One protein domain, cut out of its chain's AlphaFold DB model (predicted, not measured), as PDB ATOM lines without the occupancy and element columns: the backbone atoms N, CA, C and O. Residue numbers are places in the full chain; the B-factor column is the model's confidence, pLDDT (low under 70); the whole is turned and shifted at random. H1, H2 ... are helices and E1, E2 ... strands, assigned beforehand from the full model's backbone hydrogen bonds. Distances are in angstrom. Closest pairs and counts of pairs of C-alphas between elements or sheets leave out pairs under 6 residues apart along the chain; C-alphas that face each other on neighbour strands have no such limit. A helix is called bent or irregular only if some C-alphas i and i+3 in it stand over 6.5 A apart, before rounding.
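This is residues 122 to 141, 384 to 450 and 612 to 652 of the 652 residues of an uncharacterized protein of Gemmatimonadales bacterium (UniProt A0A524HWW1). Two strongly twisted four-stranded sheets are set end to end along one long two-stranded ribbon, in which E1 runs on into E2 and, antiparallel to them, E7 runs on into E8. At one end E4 and E9 widen the ribbon and the bent helix H2 covers one face; at the other the hairpin of E5 and E6 widens it, with H3 beside that sheet and H1 grazing the first one. The small strand E3 lies at the far end, and an unnamed tail, residues 637 to 652, follows E9. The printed part has 128 residues with three named helices and nine named strands, in the order E1 E2 E3 H1 E4 H2 E5 E6 H3 E7 E8 E9; one sheet runs E4 E1 E8 E9, antiparallel, the other E2 E7 E6 E5, mixed. The class is mixed, helices and strands, and the whole is compact, with a radius of gyration of the C-alphas of 15.9 A and spans of 47 by 34 by 26 A.

E1, residues 122 to 125, begins at C-alpha 122 (-57.726, 21.662, 10.674). E2 is residues 127 to 132, 16.8 A long, and E3 residues 138 to 141. H1 is residues 384 to 390, and E4 residues 391 to 393. H2, residues 396 to 415, was assigned as one helix by its hydrogen bonds but is bent: C-alphas 404 and 407 are 9.5 A apart. Its arms are H2a, residues 396 to 404, 12.4 A long, and H2b, residues 407 to 415, 12.2 A long. E5 is residues 426 to 428, E6 residues 433 to 436, and H3 residues 439 to 445, which begins at C-alpha 439 (-47.837, 7.079, 8.769). E7 is residues 616 to 618, E8 residues 620 to 626, 19.6 A long, and E9 residues 629 to 636, 20.3 A long, ending at C-alpha 636 (-50.719, 16.603, -2.438).

E1 and E8 are antiparallel inner strands at 148 degrees, with N 123 and O 623 2.9 A apart, within hydrogen-bond range. The edge strand E4 is antiparallel to E1, with N 392 and O 124 at 2.8 A. E8 and E9 form a hairpin, with N 631 and O 624 at 2.8 A; E9 bends by 62 degrees at residue 633. H2a and H2b are on the same face of this sheet, making two layers, helices on one face of a sheet; the closest C-alphas of H2a and E1 are those of Arg 122 and Ala 398, 5.4 A apart. H2b touches H3, the closest C-alphas being those of Gln 415 and Gly 440, 4.2 A apart. H1 only just touches H2b, with 3 pairs of C-alphas within 8 A, the closest those of Ser 384 and Gln 407, 6.9 A apart. In the other sheet E2 and E7 are antiparallel, with N 130 and O 616 at 2.8 A. E7 and E6 are parallel, with N 617 and O 435 at 2.8 A, and E5 and E6 form a hairpin, with N 427 and O 434 at 2.8 A. H3 only grazes this sheet, with residues 439 to 442. E3 pairs with no named strand and is apart from E2. Every O i to N i+4 pair is within hydrogen-bond range in H1, H2a, H2b and H3.

The two C-alphas farthest apart are those of Leu 141 and Pro 396, 51.2 A. Residues 142 to 383 are cut out, with 35.1 A between C-alphas 141 and 384, and residues 451 to 611, with 18.4 A between C-alphas 450 and 612. Of the links that are printed whole, H2 to E5 is short and the others are tight. The mean pLDDT of the printed part is 78.0; 30 residues are under 70, among them residues 133 to 138, 419 to 424 and 639 to 652, the last being the chain's last residue.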
ATOM      1  N   ARG A 122     -58.351  21.940  11.974       93.81
ATOM      2  CA  ARG A 122     -57.726  21.662  10.674       93.81
ATOM      3  C   ARG A 122     -56.206  21.617  10.790       93.81
ATOM      4  O   ARG A 122     -55.603  22.543  11.340       93.81
ATOM      5  N   PHE A 123     -55.604  20.572  10.240       95.00
ATOM      6  CA  PHE A 123     -54.165  20.335  10.252       95.00
ATOM      7  C   PHE A 123     -53.672  19.979   8.851       95.00
ATOM      8  O   PHE A 123     -54.415  19.399   8.059       95.00
ATOM      9  N   THR A 124     -52.405  20.272   8.576       93.44
ATOM     10  CA  THR A 124     -51.699  19.765   7.395       93.44
ATOM     11  C   THR A 124     -50.502  18.942   7.841       93.44
ATOM     12  O   THR A 124     -49.582  19.463   8.466       93.44
ATOM     13  N   GLN A 125     -50.495  17.657   7.503       92.69
ATOM     14  CA  GLN A 125     -49.311  16.813   7.571       92.69
ATOM     15  C   GLN A 125     -48.451  17.072   6.340       92.69
ATOM     16  O   GLN A 125     -48.913  16.888   5.219       92.69
ATOM     17  N   ARG A 126     -47.194  17.460   6.541       91.44
ATOM     18  CA  ARG A 126     -46.214  17.645   5.467       91.44
ATOM     19  C   ARG A 126     -45.824  16.317   4.824       91.44
ATOM     20  O   ARG A 126     -45.886  15.265   5.457       91.44
ATOM     21  N   GLN A 127     -45.359  16.382   3.578       91.00
ATOM     22  CA  GLN A 127     -44.852  15.204   2.878       91.00
ATOM     23  C   GLN A 127     -43.633  14.618   3.606       91.00
ATOM     24  O   GLN A 127     -42.718  15.356   3.982       91.00
ATOM     25  N   VAL A 128     -43.592  13.290   3.729       90.00
ATOM     26  CA  VAL A 128     -42.447  12.546   4.263       90.00
ATOM     27  C   VAL A 128     -41.868  11.638   3.186       90.00
ATOM     28  O   VAL A 128     -42.598  10.905   2.523       90.00
ATOM     29  N   LEU A 129     -40.550  11.669   3.021       87.94
ATOM     30  CA  LEU A 129     -39.803  10.715   2.205       87.94
ATOM     31  C   LEU A 129     -38.984   9.822   3.129       87.94
ATOM     32  O   LEU A 129     -38.196  10.339   3.915       87.94
ATOM     33  N   VAL A 130     -39.145   8.506   3.029       86.75
ATOM     34  CA  VAL A 130     -38.373   7.532   3.813       86.75
ATOM     35  C   VAL A 130     -37.415   6.791   2.888       86.75
ATOM     36  O   VAL A 130     -37.838   6.182   1.904       86.75
ATOM     37  N   PHE A 131     -36.121   6.836   3.196       82.06
ATOM     38  CA  PHE A 131     -35.062   6.173   2.440       82.06
ATOM     39  C   PHE A 131     -34.421   5.062   3.266       82.06
ATOM     40  O   PHE A 131     -33.964   5.296   4.379       82.06
ATOM     41  N   TYR A 132     -34.313   3.869   2.686       75.12
ATOM     42  CA  TYR A 132     -33.666   2.715   3.310       75.12
ATOM     43  C   TYR A 132     -32.212   2.595   2.822       75.12
ATOM     44  O   TYR A 132     -31.904   1.791   1.939       75.12
ATOM     45  N   GLY A 133     -31.325   3.439   3.362       64.56
ATOM     46  CA  GLY A 133     -29.914   3.548   2.963       64.56
ATOM     47  C   GLY A 133     -29.663   4.398   1.704       64.56
ATOM     48  O   GLY A 133     -30.513   5.173   1.265       64.56
ATOM     49  N   VAL A 134     -28.468   4.276   1.112       59.12
ATOM     50  CA  VAL A 134     -28.042   5.055  -0.073       59.12
ATOM     51  C   VAL A 134     -28.575   4.441  -1.374       59.12
ATOM     52  O   VAL A 134     -28.102   3.377  -1.748       59.12
ATOM     53  N   GLY A 135     -29.528   5.113  -2.031       50.94
ATOM     54  CA  GLY A 135     -29.953   5.105  -3.453       50.94
ATOM     55  C   GLY A 135     -29.968   3.850  -4.360       50.94
ATOM     56  O   GLY A 135     -30.737   3.821  -5.318       50.94
ATOM     57  N   ASP A 136     -29.166   2.821  -4.114       56.62
ATOM     58  CA  ASP A 136     -29.060   1.627  -4.944       56.62
ATOM     59  C   ASP A 136     -30.121   0.585  -4.575       56.62
ATOM     60  O   ASP A 136     -30.454   0.365  -3.410       56.62
ATOM     61  N   SER A 137     -30.610  -0.146  -5.580       57.97
ATOM     62  CA  SER A 137     -31.596  -1.215  -5.392       57.97
ATOM     63  C   SER A 137     -31.035  -2.473  -4.715       57.97
ATOM     64  O   SER A 137     -31.785  -3.422  -4.501       57.97
ATOM     65  N   ILE A 138     -29.729  -2.527  -4.419       69.75
ATOM     66  CA  ILE A 138     -29.026  -3.701  -3.877       69.75
ATOM     67  C   ILE A 138     -28.203  -3.284  -2.659       69.75
ATOM     68  O   ILE A 138     -27.372  -2.383  -2.751       69.75
ATOM     69  N   GLN A 139     -28.373  -3.988  -1.540       78.38
ATOM     70  CA  GLN A 139     -27.511  -3.820  -0.374       78.38
ATOM     71  C   GLN A 139     -26.200  -4.589  -0.571       78.38
ATOM     72  O   GLN A 139     -26.195  -5.749  -1.004       78.38
ATOM     73  N   ARG A 140     -25.080  -3.929  -0.264       85.88
ATOM     74  CA  ARG A 140     -23.725  -4.474  -0.403       85.88
ATOM     75  C   ARG A 140     -22.949  -4.304   0.893       85.88
ATOM     76  O   ARG A 140     -23.054  -3.263   1.531       85.88
ATOM     77  N   LEU A 141     -22.128  -5.296   1.220       89.56
ATOM     78  CA  LEU A 141     -21.180  -5.240   2.328       89.56
ATOM     79  C   LEU A 141     -19.747  -5.111   1.808       89.56
ATOM     80  O   LEU A 141     -19.400  -5.805   0.839       89.56
ATOM     81  N   SER A 384     -41.265  15.479  20.362       73.50
ATOM     82  CA  SER A 384     -42.379  16.383  20.029       73.50
ATOM     83  C   SER A 384     -42.037  17.346  18.893       73.50
ATOM     84  O   SER A 384     -42.860  17.614  18.027       73.50
ATOM     85  N   GLU A 385     -40.789  17.789  18.847       76.31
ATOM     86  CA  GLU A 385     -40.233  18.723  17.882       76.31
ATOM     87  C   GLU A 385     -40.263  18.161  16.456       76.31
ATOM     88  O   GLU A 385     -40.346  18.923  15.492       76.31
ATOM     89  N   VAL A 386     -40.208  16.833  16.299       78.38
ATOM     90  CA  VAL A 386     -40.363  16.172  14.997       78.38
ATOM     91  C   VAL A 386     -41.816  16.262  14.535       78.38
ATOM     92  O   VAL A 386     -42.060  16.605  13.379       78.38
ATOM     93  N   LEU A 387     -42.780  16.025  15.432       80.75
ATOM     94  CA  LEU A 387     -44.205  16.179  15.122       80.75
ATOM     95  C   LEU A 387     -44.572  17.635  14.827       80.75
ATOM     96  O   LEU A 387     -45.280  17.886  13.857       80.75
ATOM     97  N   ASP A 388     -44.023  18.595  15.573       82.50
ATOM     98  CA  ASP A 388     -44.232  20.030  15.330       82.50
ATOM     99  C   ASP A 388     -43.683  20.479  13.968       82.50
ATOM    100  O   ASP A 388     -44.185  21.415  13.344       82.50
ATOM    101  N   ARG A 389     -42.633  19.811  13.477       82.75
ATOM    102  CA  ARG A 389     -42.098  20.029  12.127       82.75
ATOM    103  C   ARG A 389     -42.914  19.328  11.052       82.75
ATOM    104  O   ARG A 389     -42.870  19.775   9.907       82.75
ATOM    105  N   LEU A 390     -43.595  18.238  11.387       86.62
ATOM    106  CA  LEU A 390     -44.377  17.429  10.460       86.62
ATOM    107  C   LEU A 390     -45.799  17.970  10.281       86.62
ATOM    108  O   LEU A 390     -46.326  17.913   9.174       86.62
ATOM    109  N   ILE A 391     -46.405  18.505  11.341       91.19
ATOM    110  CA  ILE A 391     -47.797  18.950  11.350       91.19
ATOM    111  C   ILE A 391     -47.881  20.474  11.442       91.19
ATOM    112  O   ILE A 391     -47.355  21.101  12.357       91.19
ATOM    113  N   VAL A 392     -48.612  21.075  10.509       92.44
ATOM    114  CA  VAL A 392     -48.959  22.495  10.502       92.44
ATOM    115  C   VAL A 392     -50.367  22.674  11.060       92.44
ATOM    116  O   VAL A 392     -51.315  22.014  10.636       92.44
ATOM    117  N   VAL A 393     -50.508  23.596  12.011       93.56
ATOM    118  CA  VAL A 393     -51.800  24.019  12.564       93.56
ATOM    119  C   VAL A 393     -52.421  25.063  11.630       93.56
ATOM    120  O   VAL A 393     -51.928  26.187  11.551       93.56
ATOM    121  N   GLU A 394     -53.506  24.711  10.937       91.50
ATOM    122  CA  GLU A 394     -54.107  25.560   9.888       91.50
ATOM    123  C   GLU A 394     -55.143  26.553  10.427       91.50
ATOM    124  O   GLU A 394     -55.457  27.554   9.781       91.50
ATOM    125  N   ASN A 395     -55.727  26.286  11.601       88.56
ATOM    126  CA  ASN A 395     -56.733  27.171  12.180       88.56
ATOM    127  C   ASN A 395     -56.709  27.222  13.724       88.56
ATOM    128  O   ASN A 395     -56.144  26.352  14.388       88.56
ATOM    129  N   PRO A 396     -57.350  28.234  14.339       85.62
ATOM    130  CA  PRO A 396     -57.392  28.361  15.799       85.62
ATOM    131  C   PRO A 396     -58.115  27.217  16.519       85.62
ATOM    132  O   PRO A 396     -57.805  26.932  17.675       85.62
ATOM    133  N   SER A 397     -59.061  26.538  15.861       88.62
ATOM    134  CA  SER A 397     -59.680  25.327  16.414       88.62
ATOM    135  C   SER A 397     -58.667  24.200  16.579       88.62
ATOM    136  O   SER A 397     -58.668  23.563  17.624       88.62
ATOM    137  N   ALA A 398     -57.754  24.015  15.625       91.25
ATOM    138  CA  ALA A 398     -56.651  23.067  15.731       91.25
ATOM    139  C   ALA A 398     -55.675  23.427  16.850       91.25
ATOM    140  O   ALA A 398     -55.304  22.548  17.622       91.25
ATOM    141  N   ALA A 399     -55.340  24.708  17.026       90.88
ATOM    142  CA  ALA A 399     -54.513  25.141  18.155       90.88
ATOM    143  C   ALA A 399     -55.172  24.822  19.513       90.88
ATOM    144  O   ALA A 399     -54.514  24.326  20.426       90.88
ATOM    145  N   ARG A 400     -56.485  25.069  19.646       88.38
ATOM    146  CA  ARG A 400     -57.252  24.734  20.862       88.38
ATOM    147  C   ARG A 400     -57.352  23.231  21.086       88.38
ATOM    148  O   ARG A 400     -57.169  22.777  22.213       88.38
ATOM    149  N   TRP A 401     -57.629  22.479  20.026       92.38
ATOM    150  CA  TRP A 401     -57.694  21.024  20.072       92.38
ATOM    151  C   TRP A 401     -56.352  20.446  20.532       92.38
ATOM    152  O   TRP A 401     -56.311  19.675  21.485       92.38
ATOM    153  N   LEU A 402     -55.240  20.917  19.957       92.62
ATOM    154  CA  LEU A 402     -53.894  20.494  20.339       92.62
ATOM    155  C   LEU A 402     -53.563  20.858  21.792       92.62
ATOM    156  O   LEU A 402     -52.988  20.045  22.507       92.62
ATOM    157  N   ALA A 403     -53.965  22.039  22.267       91.50
ATOM    158  CA  ALA A 403     -53.775  22.426  23.666       91.50
ATOM    159  C   ALA A 403     -54.559  21.534  24.650       91.50
ATOM    160  O   ALA A 403     -54.126  21.358  25.788       91.50
ATOM    161  N   ARG A 404     -55.702  20.974  24.227       90.69
ATOM    162  CA  ARG A 404     -56.557  20.102  25.050       90.69
ATOM    163  C   ARG A 404     -56.101  18.643  25.039       90.69
ATOM    164  O   ARG A 404     -56.070  18.019  26.095       90.69
ATOM    165  N   HIS A 405     -55.765  18.111  23.865       91.19
ATOM    166  CA  HIS A 405     -55.446  16.688  23.661       91.19
ATOM    167  C   HIS A 405     -53.943  16.388  23.670       91.19
ATOM    168  O   HIS A 405     -53.525  15.240  23.828       91.19
ATOM    169  N   GLY A 406     -53.114  17.424  23.538       90.19
ATOM    170  CA  GLY A 406     -51.662  17.318  23.497       90.19
ATOM    171  C   GLY A 406     -51.135  16.591  22.259       90.19
ATOM    172  O   GLY A 406     -51.870  16.164  21.368       90.19
ATOM    173  N   GLN A 407     -49.815  16.415  22.227       86.25
ATOM    174  CA  GLN A 407     -49.115  15.730  21.133       86.25
ATOM    175  C   GLN A 407     -49.493  14.248  21.015       86.25
ATOM    176  O   GLN A 407     -49.461  13.681  19.925       86.25
ATOM    177  N   ALA A 408     -49.867  13.609  22.129       84.25
ATOM    178  CA  ALA A 408     -50.319  12.221  22.130       84.25
ATOM    179  C   ALA A 408     -51.620  12.055  21.329       84.25
ATOM    180  O   ALA A 408     -51.692  11.170  20.479       84.25
ATOM    181  N   GLY A 409     -52.603  12.940  21.542       87.56
ATOM    182  CA  GLY A 409     -53.838  12.941  20.761       87.56
ATOM    183  C   GLY A 409     -53.580  13.234  19.284       87.56
ATOM    184  O   GLY A 409     -54.086  12.518  18.424       87.56
ATOM    185  N   LEU A 410     -52.749  14.240  18.974       89.38
ATOM    186  CA  LEU A 410     -52.418  14.579  17.583       89.38
ATOM    187  C   LEU A 410     -51.817  13.390  16.831       89.38
ATOM    188  O   LEU A 410     -52.209  13.102  15.706       89.38
ATOM    189  N   ARG A 411     -50.886  12.683  17.467       86.56
ATOM    190  CA  ARG A 411     -50.233  11.513  16.886       86.56
ATOM    191  C   ARG A 411     -51.215  10.388  16.580       86.56
ATOM    192  O   ARG A 411     -51.130   9.820  15.499       86.56
ATOM    193  N   GLN A 412     -52.141  10.099  17.497       86.75
ATOM    194  CA  GLN A 412     -53.175   9.089  17.271       86.75
ATOM    195  C   GLN A 412     -53.995   9.429  16.019       86.75
ATOM    196  O   GLN A 412     -54.122   8.604  15.120       86.75
ATOM    197  N   VAL A 413     -54.465  10.674  15.918       90.38
ATOM    198  CA  VAL A 413     -55.215  11.148  14.747       90.38
ATOM    199  C   VAL A 413     -54.382  11.028  13.467       90.38
ATOM    200  O   VAL A 413     -54.884  10.582  12.445       90.38
ATOM    201  N   VAL A 414     -53.099  11.389  13.512       89.12
ATOM    202  CA  VAL A 414     -52.186  11.306  12.361       89.12
ATOM    203  C   VAL A 414     -51.930   9.856  11.921       89.12
ATOM    204  O   VAL A 414     -51.860   9.587  10.724       89.12
ATOM    205  N   GLN A 415     -51.833   8.905  12.854       88.00
ATOM    206  CA  GLN A 415     -51.724   7.473  12.537       88.00
ATOM    207  C   GLN A 415     -52.997   6.933  11.863       88.00
ATOM    208  O   GLN A 415     -52.918   6.024  11.041       88.00
ATOM    209  N   GLU A 416     -54.155   7.517  12.167       89.19
ATOM    210  CA  GLU A 416     -55.444   7.168  11.562       89.19
ATOM    211  C   GLU A 416     -55.678   7.845  10.196       89.19
ATOM    212  O   GLU A 416     -56.622   7.487   9.487       89.19
ATOM    213  N   VAL A 417     -54.814   8.780   9.772       86.69
ATOM    214  CA  VAL A 417     -54.858   9.341   8.412       86.69
ATOM    215  C   VAL A 417     -54.527   8.225   7.419       86.69
ATOM    216  O   VAL A 417     -53.381   7.790   7.262       86.69
ATOM    217  N   GLY A 418     -55.579   7.727   6.769       73.75
ATOM    218  CA  GLY A 418     -55.494   6.633   5.813       73.75
ATOM    219  C   GLY A 418     -54.605   6.961   4.608       73.75
ATOM    220  O   GLY A 418     -54.342   8.132   4.315       73.75
ATOM    221  N   PRO A 419     -54.139   5.931   3.880       69.12
ATOM    222  CA  PRO A 419     -53.464   6.147   2.608       69.12
ATOM    223  C   PRO A 419     -54.385   6.888   1.626       69.12
ATOM    224  O   PRO A 419     -55.615   6.815   1.751       69.12
ATOM    225  N   PRO A 420     -53.823   7.555   0.603       64.50
ATOM    226  CA  PRO A 420     -54.622   8.024  -0.522       64.50
ATOM    227  C   PRO A 420     -55.430   6.872  -1.145       64.50
ATOM    228  O   PRO A 420     -55.091   5.697  -0.993       64.50
ATOM    229  N   ALA A 421     -56.525   7.225  -1.826       59.59
ATOM    230  CA  ALA A 421     -57.510   6.276  -2.348       59.59
ATOM    231  C   ALA A 421     -56.870   5.084  -3.103       59.59
ATOM    232  O   ALA A 421     -55.873   5.264  -3.809       59.59
ATOM    233  N   PRO A 422     -57.443   3.870  -2.990       49.81
ATOM    234  CA  PRO A 422     -56.893   2.663  -3.602       49.81
ATOM    235  C   PRO A 422     -56.763   2.824  -5.124       49.81
ATOM    236  O   PRO A 422     -57.759   3.027  -5.817       49.81
ATOM    237  N   GLY A 423     -55.532   2.738  -5.636       52.62
ATOM    238  CA  GLY A 423     -55.238   2.829  -7.073       52.62
ATOM    239  C   GLY A 423     -53.789   3.195  -7.407       52.62
ATOM    240  O   GLY A 423     -53.279   2.764  -8.429       52.62
ATOM    241  N   THR A 424     -53.071   3.910  -6.533       56.62
ATOM    242  CA  THR A 424     -51.665   4.285  -6.785       56.62
ATOM    243  C   THR A 424     -50.764   3.707  -5.698       56.62
ATOM    244  O   THR A 424     -50.757   4.182  -4.569       56.62
ATOM    245  N   SER A 425     -50.015   2.649  -6.023       71.75
ATOM    246  CA  SER A 425     -49.073   2.016  -5.080       71.75
ATOM    247  C   SER A 425     -47.636   2.511  -5.243       71.75
ATOM    248  O   SER A 425     -46.834   2.377  -4.321       71.75
ATOM    249  N   VAL A 426     -47.294   3.088  -6.401       77.19
ATOM    250  CA  VAL A 426     -45.936   3.539  -6.728       77.19
ATOM    251  C   VAL A 426     -45.981   4.848  -7.518       77.19
ATOM    252  O   VAL A 426     -46.787   4.976  -8.435       77.19
ATOM    253  N   VAL A 427     -45.086   5.788  -7.207       77.12
ATOM    254  CA  VAL A 427     -44.854   7.025  -7.973       77.12
ATOM    255  C   VAL A 427     -43.403   7.069  -8.436       77.12
ATOM    256  O   VAL A 427     -42.483   6.866  -7.646       77.12
ATOM    257  N   ASP A 428     -43.196   7.345  -9.720       75.19
ATOM    258  CA  ASP A 428     -41.874   7.583 -10.297       75.19
ATOM    259  C   ASP A 428     -41.607   9.096 -10.328       75.19
ATOM    260  O   ASP A 428     -42.334   9.841 -10.983       75.19
ATOM    261  N   LEU A 429     -40.596   9.560  -9.587       71.19
ATOM    262  CA  LEU A 429     -40.167  10.968  -9.586       71.19
ATOM    263  C   LEU A 429     -38.829  11.151 -10.322       71.19
ATOM    264  O   LEU A 429     -38.064  12.073 -10.025       71.19
ATOM    265  N   GLY A 430     -38.517  10.250 -11.260       68.62
ATOM    266  CA  GLY A 430     -37.315  10.270 -12.090       68.62
ATOM    267  C   GLY A 430     -36.104   9.655 -11.392       68.62
ATOM    268  O   GLY A 430     -35.553   8.666 -11.868       68.62
ATOM    269  N   THR A 431     -35.690  10.215 -10.251       66.25
ATOM    270  CA  THR A 431     -34.512   9.730  -9.505       66.25
ATOM    271  C   THR A 431     -34.801   8.419  -8.777       66.25
ATOM    272  O   THR A 431     -33.943   7.543  -8.700       66.25
ATOM    273  N   PHE A 432     -36.023   8.266  -8.263       72.38
ATOM    274  CA  PHE A 432     -36.455   7.083  -7.530       72.38
ATOM    275  C   PHE A 432     -37.913   6.746  -7.830       72.38
ATOM    276  O   PHE A 432     -38.738   7.621  -8.105       72.38
ATOM    277  N   ARG A 433     -38.225   5.455  -7.694       78.94
ATOM    278  CA  ARG A 433     -39.595   4.950  -7.609       78.94
ATOM    279  C   ARG A 433     -39.970   4.774  -6.149       78.94
ATOM    280  O   ARG A 433     -39.386   3.928  -5.470       78.94
ATOM    281  N   TYR A 434     -40.942   5.555  -5.706       84.56
ATOM    282  CA  TYR A 434     -41.436   5.563  -4.341       84.56
ATOM    283  C   TYR A 434     -42.664   4.682  -4.210       84.56
ATOM    284  O   TYR A 434     -43.563   4.765  -5.039       84.56
ATOM    285  N   GLU A 435     -42.728   3.876  -3.162       87.00
ATOM    286  CA  GLU A 435     -43.988   3.281  -2.726       87.00
ATOM    287  C   GLU A 435     -44.820   4.347  -1.998       87.00
ATOM    288  O   GLU A 435     -44.289   5.044  -1.132       87.00
ATOM    289  N   ILE A 436     -46.099   4.506  -2.344       87.12
ATOM    290  CA  ILE A 436     -46.981   5.424  -1.609       87.12
ATOM    291  C   ILE A 436     -47.476   4.737  -0.338       87.12
ATOM    292  O   ILE A 436     -47.906   3.585  -0.387       87.12
ATOM    293  N   SER A 437     -47.450   5.456   0.784       89.06
ATOM    294  CA  SER A 437     -47.910   4.947   2.079       89.06
ATOM    295  C   SER A 437     -48.540   6.048   2.942       89.06
ATOM    296  O   SER A 437     -48.658   7.202   2.524       89.06
ATOM    297  N   SER A 438     -48.934   5.694   4.165       89.19
ATOM    298  CA  SER A 438     -49.297   6.626   5.239       89.19
ATOM    299  C   SER A 438     -48.480   6.354   6.505       89.19
ATOM    300  O   SER A 438     -47.836   5.313   6.625       89.19
ATOM    301  N   ILE A 439     -48.517   7.273   7.476       87.88
ATOM    302  CA  ILE A 439     -47.837   7.079   8.769       87.88
ATOM    303  C   ILE A 439     -48.374   5.834   9.479       87.88
ATOM    304  O   ILE A 439     -47.583   5.021   9.950       87.88
ATOM    305  N   GLY A 440     -49.697   5.639   9.494       86.44
ATOM    306  CA  GLY A 440     -50.312   4.441  10.069       86.44
ATOM    307  C   GLY A 440     -49.896   3.150   9.364       86.44
ATOM    308  O   GLY A 440     -49.625   2.151  10.024       86.44
ATOM    309  N   GLN A 441     -49.789   3.161   8.031       87.12
ATOM    310  CA  GLN A 441     -49.327   1.989   7.283       87.12
ATOM    311  C   GLN A 441     -47.856   1.671   7.542       87.12
ATOM    312  O   GLN A 441     -47.524   0.504   7.734       87.12
ATOM    313  N   GLU A 442     -46.973   2.672   7.566       85.69
ATOM    314  CA  GLU A 442     -45.565   2.440   7.894       85.69
ATOM    315  C   GLU A 442     -45.379   2.007   9.350       85.69
ATOM    316  O   GLU A 442     -44.592   1.098   9.595       85.69
ATOM    317  N   SER A 443     -46.161   2.553  10.287       84.00
ATOM    318  CA  SER A 443     -46.186   2.087  11.680       84.00
ATOM    319  C   SER A 443     -46.644   0.626  11.780       84.00
ATOM    320  O   SER A 443     -45.987  -0.173  12.433       84.00
ATOM    321  N   ALA A 444     -47.696   0.226  11.058       80.69
ATOM    322  CA  ALA A 444     -48.171  -1.162  11.056       80.69
ATOM    323  C   ALA A 444     -47.222  -2.146  10.343       80.69
ATOM    324  O   ALA A 444     -47.205  -3.336  10.658       80.69
ATOM    325  N   ARG A 445     -46.455  -1.676   9.349       78.06
ATOM    326  CA  ARG A 445     -45.476  -2.488   8.604       78.06
ATOM    327  C   ARG A 445     -44.163  -2.647   9.360       78.06
ATOM    328  O   ARG A 445     -43.537  -3.704   9.276       78.06
ATOM    329  N   ALA A 446     -43.720  -1.600  10.047       75.25
ATOM    330  CA  ALA A 446     -42.527  -1.641  10.871       75.25
ATOM    331  C   ALA A 446     -42.842  -2.374  12.177       75.25
ATOM    332  O   ALA A 446     -43.676  -1.938  12.961       75.25
ATOM    333  N   ARG A 447     -42.134  -3.471  12.463       70.62
ATOM    334  CA  ARG A 447     -42.294  -4.202  13.738       70.62
ATOM    335  C   ARG A 447     -42.073  -3.309  14.969       70.62
ATOM    336  O   ARG A 447     -42.655  -3.562  16.017       70.62
ATOM    337  N   GLY A 448     -41.251  -2.271  14.813       66.31
ATOM    338  CA  GLY A 448     -40.953  -1.243  15.807       66.31
ATOM    339  C   GLY A 448     -41.835   0.009  15.766       66.31
ATOM    340  O   GLY A 448     -41.603   0.950  16.521       66.31
ATOM    341  N   GLY A 449     -42.832   0.062  14.884       74.75
ATOM    342  CA  GLY A 449     -43.627   1.265  14.649       74.75
ATOM    343  C   GLY A 449     -42.889   2.359  13.865       74.75
ATOM    344  O   GLY A 449     -41.746   2.199  13.433       74.75
ATOM    345  N   PHE A 450     -43.572   3.482  13.641       80.56
ATOM    346  CA  PHE A 450     -43.054   4.639  12.905       80.56
ATOM    347  C   PHE A 450     -43.642   5.917  13.500       80.56
ATOM    348  O   PHE A 450     -44.861   6.087  13.537       80.56
ATOM    349  N   ARG A 612     -32.717  -3.816  -1.635       69.31
ATOM    350  CA  ARG A 612     -33.157  -2.833  -0.632       69.31
ATOM    351  C   ARG A 612     -34.661  -2.596  -0.748       69.31
ATOM    352  O   ARG A 612     -35.231  -2.702  -1.839       69.31
ATOM    353  N   ARG A 613     -35.310  -2.257   0.372       74.31
ATOM    354  CA  ARG A 613     -36.702  -1.790   0.353       74.31
ATOM    355  C   ARG A 613     -36.775  -0.522  -0.501       74.31
ATOM    356  O   ARG A 613     -35.870   0.313  -0.461       74.31
ATOM    357  N   ARG A 614     -37.832  -0.394  -1.308       78.88
ATOM    358  CA  ARG A 614     -38.060   0.827  -2.091       78.88
ATOM    359  C   ARG A 614     -38.237   2.011  -1.140       78.88
ATOM    360  O   ARG A 614     -38.801   1.817  -0.064       78.88
ATOM    361  N   PRO A 615     -37.781   3.216  -1.515       84.94
ATOM    362  CA  PRO A 615     -38.088   4.395  -0.726       84.94
ATOM    363  C   PRO A 615     -39.606   4.598  -0.670       84.94
ATOM    364  O   PRO A 615     -40.327   4.229  -1.600       84.94
ATOM    365  N   VAL A 616     -40.090   5.168   0.426       87.88
ATOM    366  CA  VAL A 616     -41.517   5.412   0.659       87.88
ATOM    367  C   VAL A 616     -41.795   6.906   0.557       87.88
ATOM    368  O   VAL A 616     -41.003   7.727   1.018       87.88
ATOM    369  N   LEU A 617     -42.923   7.258  -0.054       89.25
ATOM    370  CA  LEU A 617     -43.480   8.602  -0.059       89.25
ATOM    371  C   LEU A 617     -44.797   8.579   0.713       89.25
ATOM    372  O   LEU A 617     -45.757   7.916   0.323       89.25
ATOM    373  N   ILE A 618     -44.844   9.348   1.792       90.69
ATOM    374  CA  ILE A 618     -46.073   9.680   2.505       90.69
ATOM    375  C   ILE A 618     -46.471  11.083   2.042       90.69
ATOM    376  O   ILE A 618     -45.697  12.016   2.268       90.69
ATOM    377  N   PRO A 619     -47.617  11.258   1.365       89.25
ATOM    378  CA  PRO A 619     -47.971  12.537   0.761       89.25
ATOM    379  C   PRO A 619     -48.248  13.617   1.811       89.25
ATOM    380  O   PRO A 619     -48.453  13.337   2.996       89.25
ATOM    381  N   GLU A 620     -48.276  14.869   1.358       91.25
ATOM    382  CA  GLU A 620     -48.833  15.960   2.155       91.25
ATOM    383  C   GLU A 620     -50.356  15.792   2.219       91.25
ATOM    384  O   GLU A 620     -51.003  15.568   1.194       91.25
ATOM    385  N   VAL A 621     -50.929  15.872   3.419       92.06
ATOM    386  CA  VAL A 621     -52.361  15.658   3.645       92.06
ATOM    387  C   VAL A 621     -52.914  16.757   4.534       92.06
ATOM    388  O   VAL A 621     -52.465  16.923   5.667       92.06
ATOM    389  N   THR A 622     -53.929  17.470   4.051       93.44
ATOM    390  CA  THR A 622     -54.732  18.375   4.879       93.44
ATOM    391  C   THR A 622     -55.989  17.648   5.329       93.44
ATOM    392  O   THR A 622     -56.713  17.070   4.514       93.44
ATOM    393  N   PHE A 623     -56.251  17.663   6.632       94.06
ATOM    394  CA  PHE A 623     -57.372  16.960   7.244       94.06
ATOM    395  C   PHE A 623     -58.013  17.783   8.362       94.06
ATOM    396  O   PHE A 623     -57.380  18.641   8.987       94.06
ATOM    397  N   THR A 624     -59.285  17.503   8.628       94.12
ATOM    398  CA  THR A 624     -60.012  18.008   9.796       94.12
ATOM    399  C   THR A 624     -60.222  16.918  10.833       94.12
ATOM    400  O   THR A 624     -60.261  15.747  10.475       94.12
ATOM    401  N   VAL A 625     -60.403  17.284  12.100       93.88
ATOM    402  CA  VAL A 625     -60.722  16.334  13.178       93.88
ATOM    403  C   VAL A 625     -62.153  16.542  13.648       93.88
ATOM    404  O   VAL A 625     -62.508  17.655  14.032       93.88
ATOM    405  N   ASP A 626     -62.952  15.479  13.656       90.44
ATOM    406  CA  ASP A 626     -64.303  15.467  14.227       90.44
ATOM    407  C   ASP A 626     -64.449  14.243  15.137       90.44
ATOM    408  O   ASP A 626     -64.065  13.142  14.752       90.44
ATOM    409  N   ASP A 627     -64.893  14.447  16.379       85.56
ATOM    410  CA  ASP A 627     -64.962  13.414  17.429       85.56
ATOM    411  C   ASP A 627     -63.690  12.543  17.574       85.56
ATOM    412  O   ASP A 627     -63.740  11.345  17.855       85.56
ATOM    413  N   GLY A 628     -62.517  13.159  17.393       84.62
ATOM    414  CA  GLY A 628     -61.219  12.482  17.491       84.62
ATOM    415  C   GLY A 628     -60.845  11.636  16.272       84.62
ATOM    416  O   GLY A 628     -59.845  10.933  16.328       84.62
ATOM    417  N   GLN A 629     -61.610  11.710  15.182       90.69
ATOM    418  CA  GLN A 629     -61.349  11.006  13.927       90.69
ATOM    419  C   GLN A 629     -60.877  11.984  12.836       90.69
ATOM    420  O   GLN A 629     -61.455  13.069  12.700       90.69
ATOM    421  N   PRO A 630     -59.839  11.640  12.049       93.00
ATOM    422  CA  PRO A 630     -59.398  12.460  10.926       93.00
ATOM    423  C   PRO A 630     -60.308  12.300   9.698       93.00
ATOM    424  O   PRO A 630     -60.657  11.195   9.290       93.00
ATOM    425  N   PHE A 631     -60.598  13.413   9.029       92.12
ATOM    426  CA  PHE A 631     -61.274  13.469   7.735       92.12
ATOM    427  C   PHE A 631     -60.377  14.191   6.735       92.12
ATOM    428  O   PHE A 631     -60.115  15.386   6.878       92.12
ATOM    429  N   VAL A 632     -59.889  13.461   5.733       91.00
ATOM    430  CA  VAL A 632     -58.999  14.003   4.700       91.00
ATOM    431  C   VAL A 632     -59.772  14.943   3.775       91.00
ATOM    432  O   VAL A 632     -60.772  14.550   3.177       91.00
ATOM    433  N   GLU A 633     -59.286  16.174   3.635       89.12
ATOM    434  CA  GLU A 633     -59.836  17.178   2.720       89.12
ATOM    435  C   GLU A 633     -59.039  17.262   1.416       89.12
ATOM    436  O   GLU A 633     -59.613  17.446   0.343       89.12
ATOM    437  N   GLU A 634     -57.711  17.146   1.507       89.69
ATOM    438  CA  GLU A 634     -56.798  17.319   0.380       89.69
ATOM    439  C   GLU A 634     -55.564  16.421   0.536       89.69
ATOM    440  O   GLU A 634     -55.045  16.233   1.637       89.69
ATOM    441  N   THR A 635     -55.067  15.882  -0.578       88.44
ATOM    442  CA  THR A 635     -53.794  15.155  -0.648       88.44
ATOM    443  C   THR A 635     -52.943  15.715  -1.781       88.44
ATOM    444  O   THR A 635     -53.421  15.856  -2.908       88.44
ATOM    445  N   ARG A 636     -51.672  16.012  -1.496       86.88
ATOM    446  CA  ARG A 636     -50.719  16.603  -2.438       86.88
ATOM    447  C   ARG A 636     -49.414  15.815  -2.487       86.88
ATOM    448  O   ARG A 636     -48.875  15.394  -1.467       86.88
ATOM    449  N   TYR A 637     -48.873  15.693  -3.697       84.38
ATOM    450  CA  TYR A 637     -47.541  15.151  -3.955       84.38
ATOM    451  C   TYR A 637     -46.614  16.310  -4.321       84.38
ATOM    452  O   TYR A 637     -46.787  16.960  -5.353       84.38
ATOM    453  N   LEU A 638     -45.653  16.603  -3.452       78.19
ATOM    454  CA  LEU A 638     -44.646  17.631  -3.670       78.19
ATOM    455  C   LEU A 638     -43.444  16.992  -4.377       78.19
ATOM    456  O   LEU A 638     -42.773  16.122  -3.824       78.19
ATOM    457  N   ILE A 639     -43.162  17.419  -5.609       65.88
ATOM    458  CA  ILE A 639     -41.976  16.967  -6.350       65.88
ATOM    459  C   ILE A 639     -40.739  17.616  -5.701       65.88
ATOM    460  O   ILE A 639     -40.705  18.848  -5.603       65.88
ATOM    461  N   PRO A 640     -39.728  16.847  -5.253       57.09
ATOM    462  CA  PRO A 640     -38.481  17.421  -4.767       57.09
ATOM    463  C   PRO A 640     -37.832  18.278  -5.867       57.09
ATOM    464  O   PRO A 640     -37.786  17.847  -7.021       57.09
ATOM    465  N   PRO A 641     -37.317  19.479  -5.552       47.38
ATOM    466  CA  PRO A 641     -36.785  20.411  -6.551       47.38
ATOM    467  C   PRO A 641     -35.588  19.874  -7.362       47.38
ATOM    468  O   PRO A 641     -35.285  20.435  -8.412       47.38
ATOM    469  N   ASP A 642     -34.961  18.775  -6.929       48.16
ATOM    470  CA  ASP A 642     -33.829  18.132  -7.609       48.16
ATOM    471  C   ASP A 642     -34.233  17.017  -8.604       48.16
ATOM    472  O   ASP A 642     -33.364  16.352  -9.169       48.16
ATOM    473  N   SER A 643     -35.531  16.799  -8.857       39.81
ATOM    474  CA  SER A 643     -35.996  15.865  -9.897       39.81
ATOM    475  C   SER A 643     -35.885  16.498 -11.295       39.81
ATOM    476  O   SER A 643     -36.561  17.495 -11.577       39.81
ATOM    477  N   PRO A 644     -35.087  15.934 -12.224       32.19
ATOM    478  CA  PRO A 644     -35.087  16.392 -13.600       32.19
ATOM    479  C   PRO A 644     -36.421  16.000 -14.245       32.19
ATOM    480  O   PRO A 644     -36.761  14.823 -14.331       32.19
ATOM    481  N   SER A 645     -37.150  17.008 -14.727       36.88
ATOM    482  CA  SER A 645     -38.421  16.946 -15.469       36.88
ATOM    483  C   SER A 645     -39.645  16.418 -14.708       36.88
ATOM    484  O   SER A 645     -39.824  15.228 -14.480       36.88
ATOM    485  N   GLY A 646     -40.554  17.347 -14.400       35.25
ATOM    486  CA  GLY A 646     -41.904  17.041 -13.957       35.25
ATOM    487  C   GLY A 646     -42.717  16.366 -15.056       35.25
ATOM    488  O   GLY A 646     -43.086  17.006 -16.037       35.25
ATOM    489  N   VAL A 647     -43.041  15.094 -14.843       34.34
ATOM    490  CA  VAL A 647     -44.257  14.456 -15.349       34.34
ATOM    491  C   VAL A 647     -44.748  13.517 -14.246       34.34
ATOM    492  O   VAL A 647     -44.098  12.529 -13.929       34.34
ATOM    493  N   LEU A 648     -45.887  13.850 -13.633       38.78
ATOM    494  CA  LEU A 648     -46.659  12.930 -12.795       38.78
ATOM    495  C   LEU A 648     -47.404  11.978 -13.740       38.78
ATOM    496  O   LEU A 648     -48.494  12.304 -14.207       38.78
ATOM    497  N   GLU A 649     -46.826  10.819 -14.051       33.59
ATOM    498  CA  GLU A 649     -47.612   9.700 -14.582       33.59
ATOM    499  C   GLU A 649     -48.183   8.915 -13.400       33.59
ATOM    500  O   GLU A 649     -47.541   8.042 -12.821       33.59
ATOM    501  N   VAL A 650     -49.413   9.261 -13.019       35.38
ATOM    502  CA  VAL A 650     -50.238   8.415 -12.152       35.38
ATOM    503  C   VAL A 650     -50.795   7.305 -13.043       35.38
ATOM    504  O   VAL A 650     -51.774   7.516 -13.758       35.38
ATOM    505  N   ALA A 651     -50.130   6.150 -13.074       30.62
ATOM    506  CA  ALA A 651     -50.677   4.972 -13.740       30.62
ATOM    507  C   ALA A 651     -51.817   4.367 -12.884       30.62
ATOM    508  O   ALA A 651     -51.669   4.330 -11.659       30.62
ATOM    509  N   PRO A 652     -52.939   3.949 -13.505       32.09
ATOM    510  CA  PRO A 652     -54.087   3.347 -12.821       32.09
ATOM    511  C   PRO A 652     -53.840   1.923 -12.310       32.09
ATOM    512  O   PRO A 652     -52.935   1.236 -12.843       32.09
TER     513      PRO A 652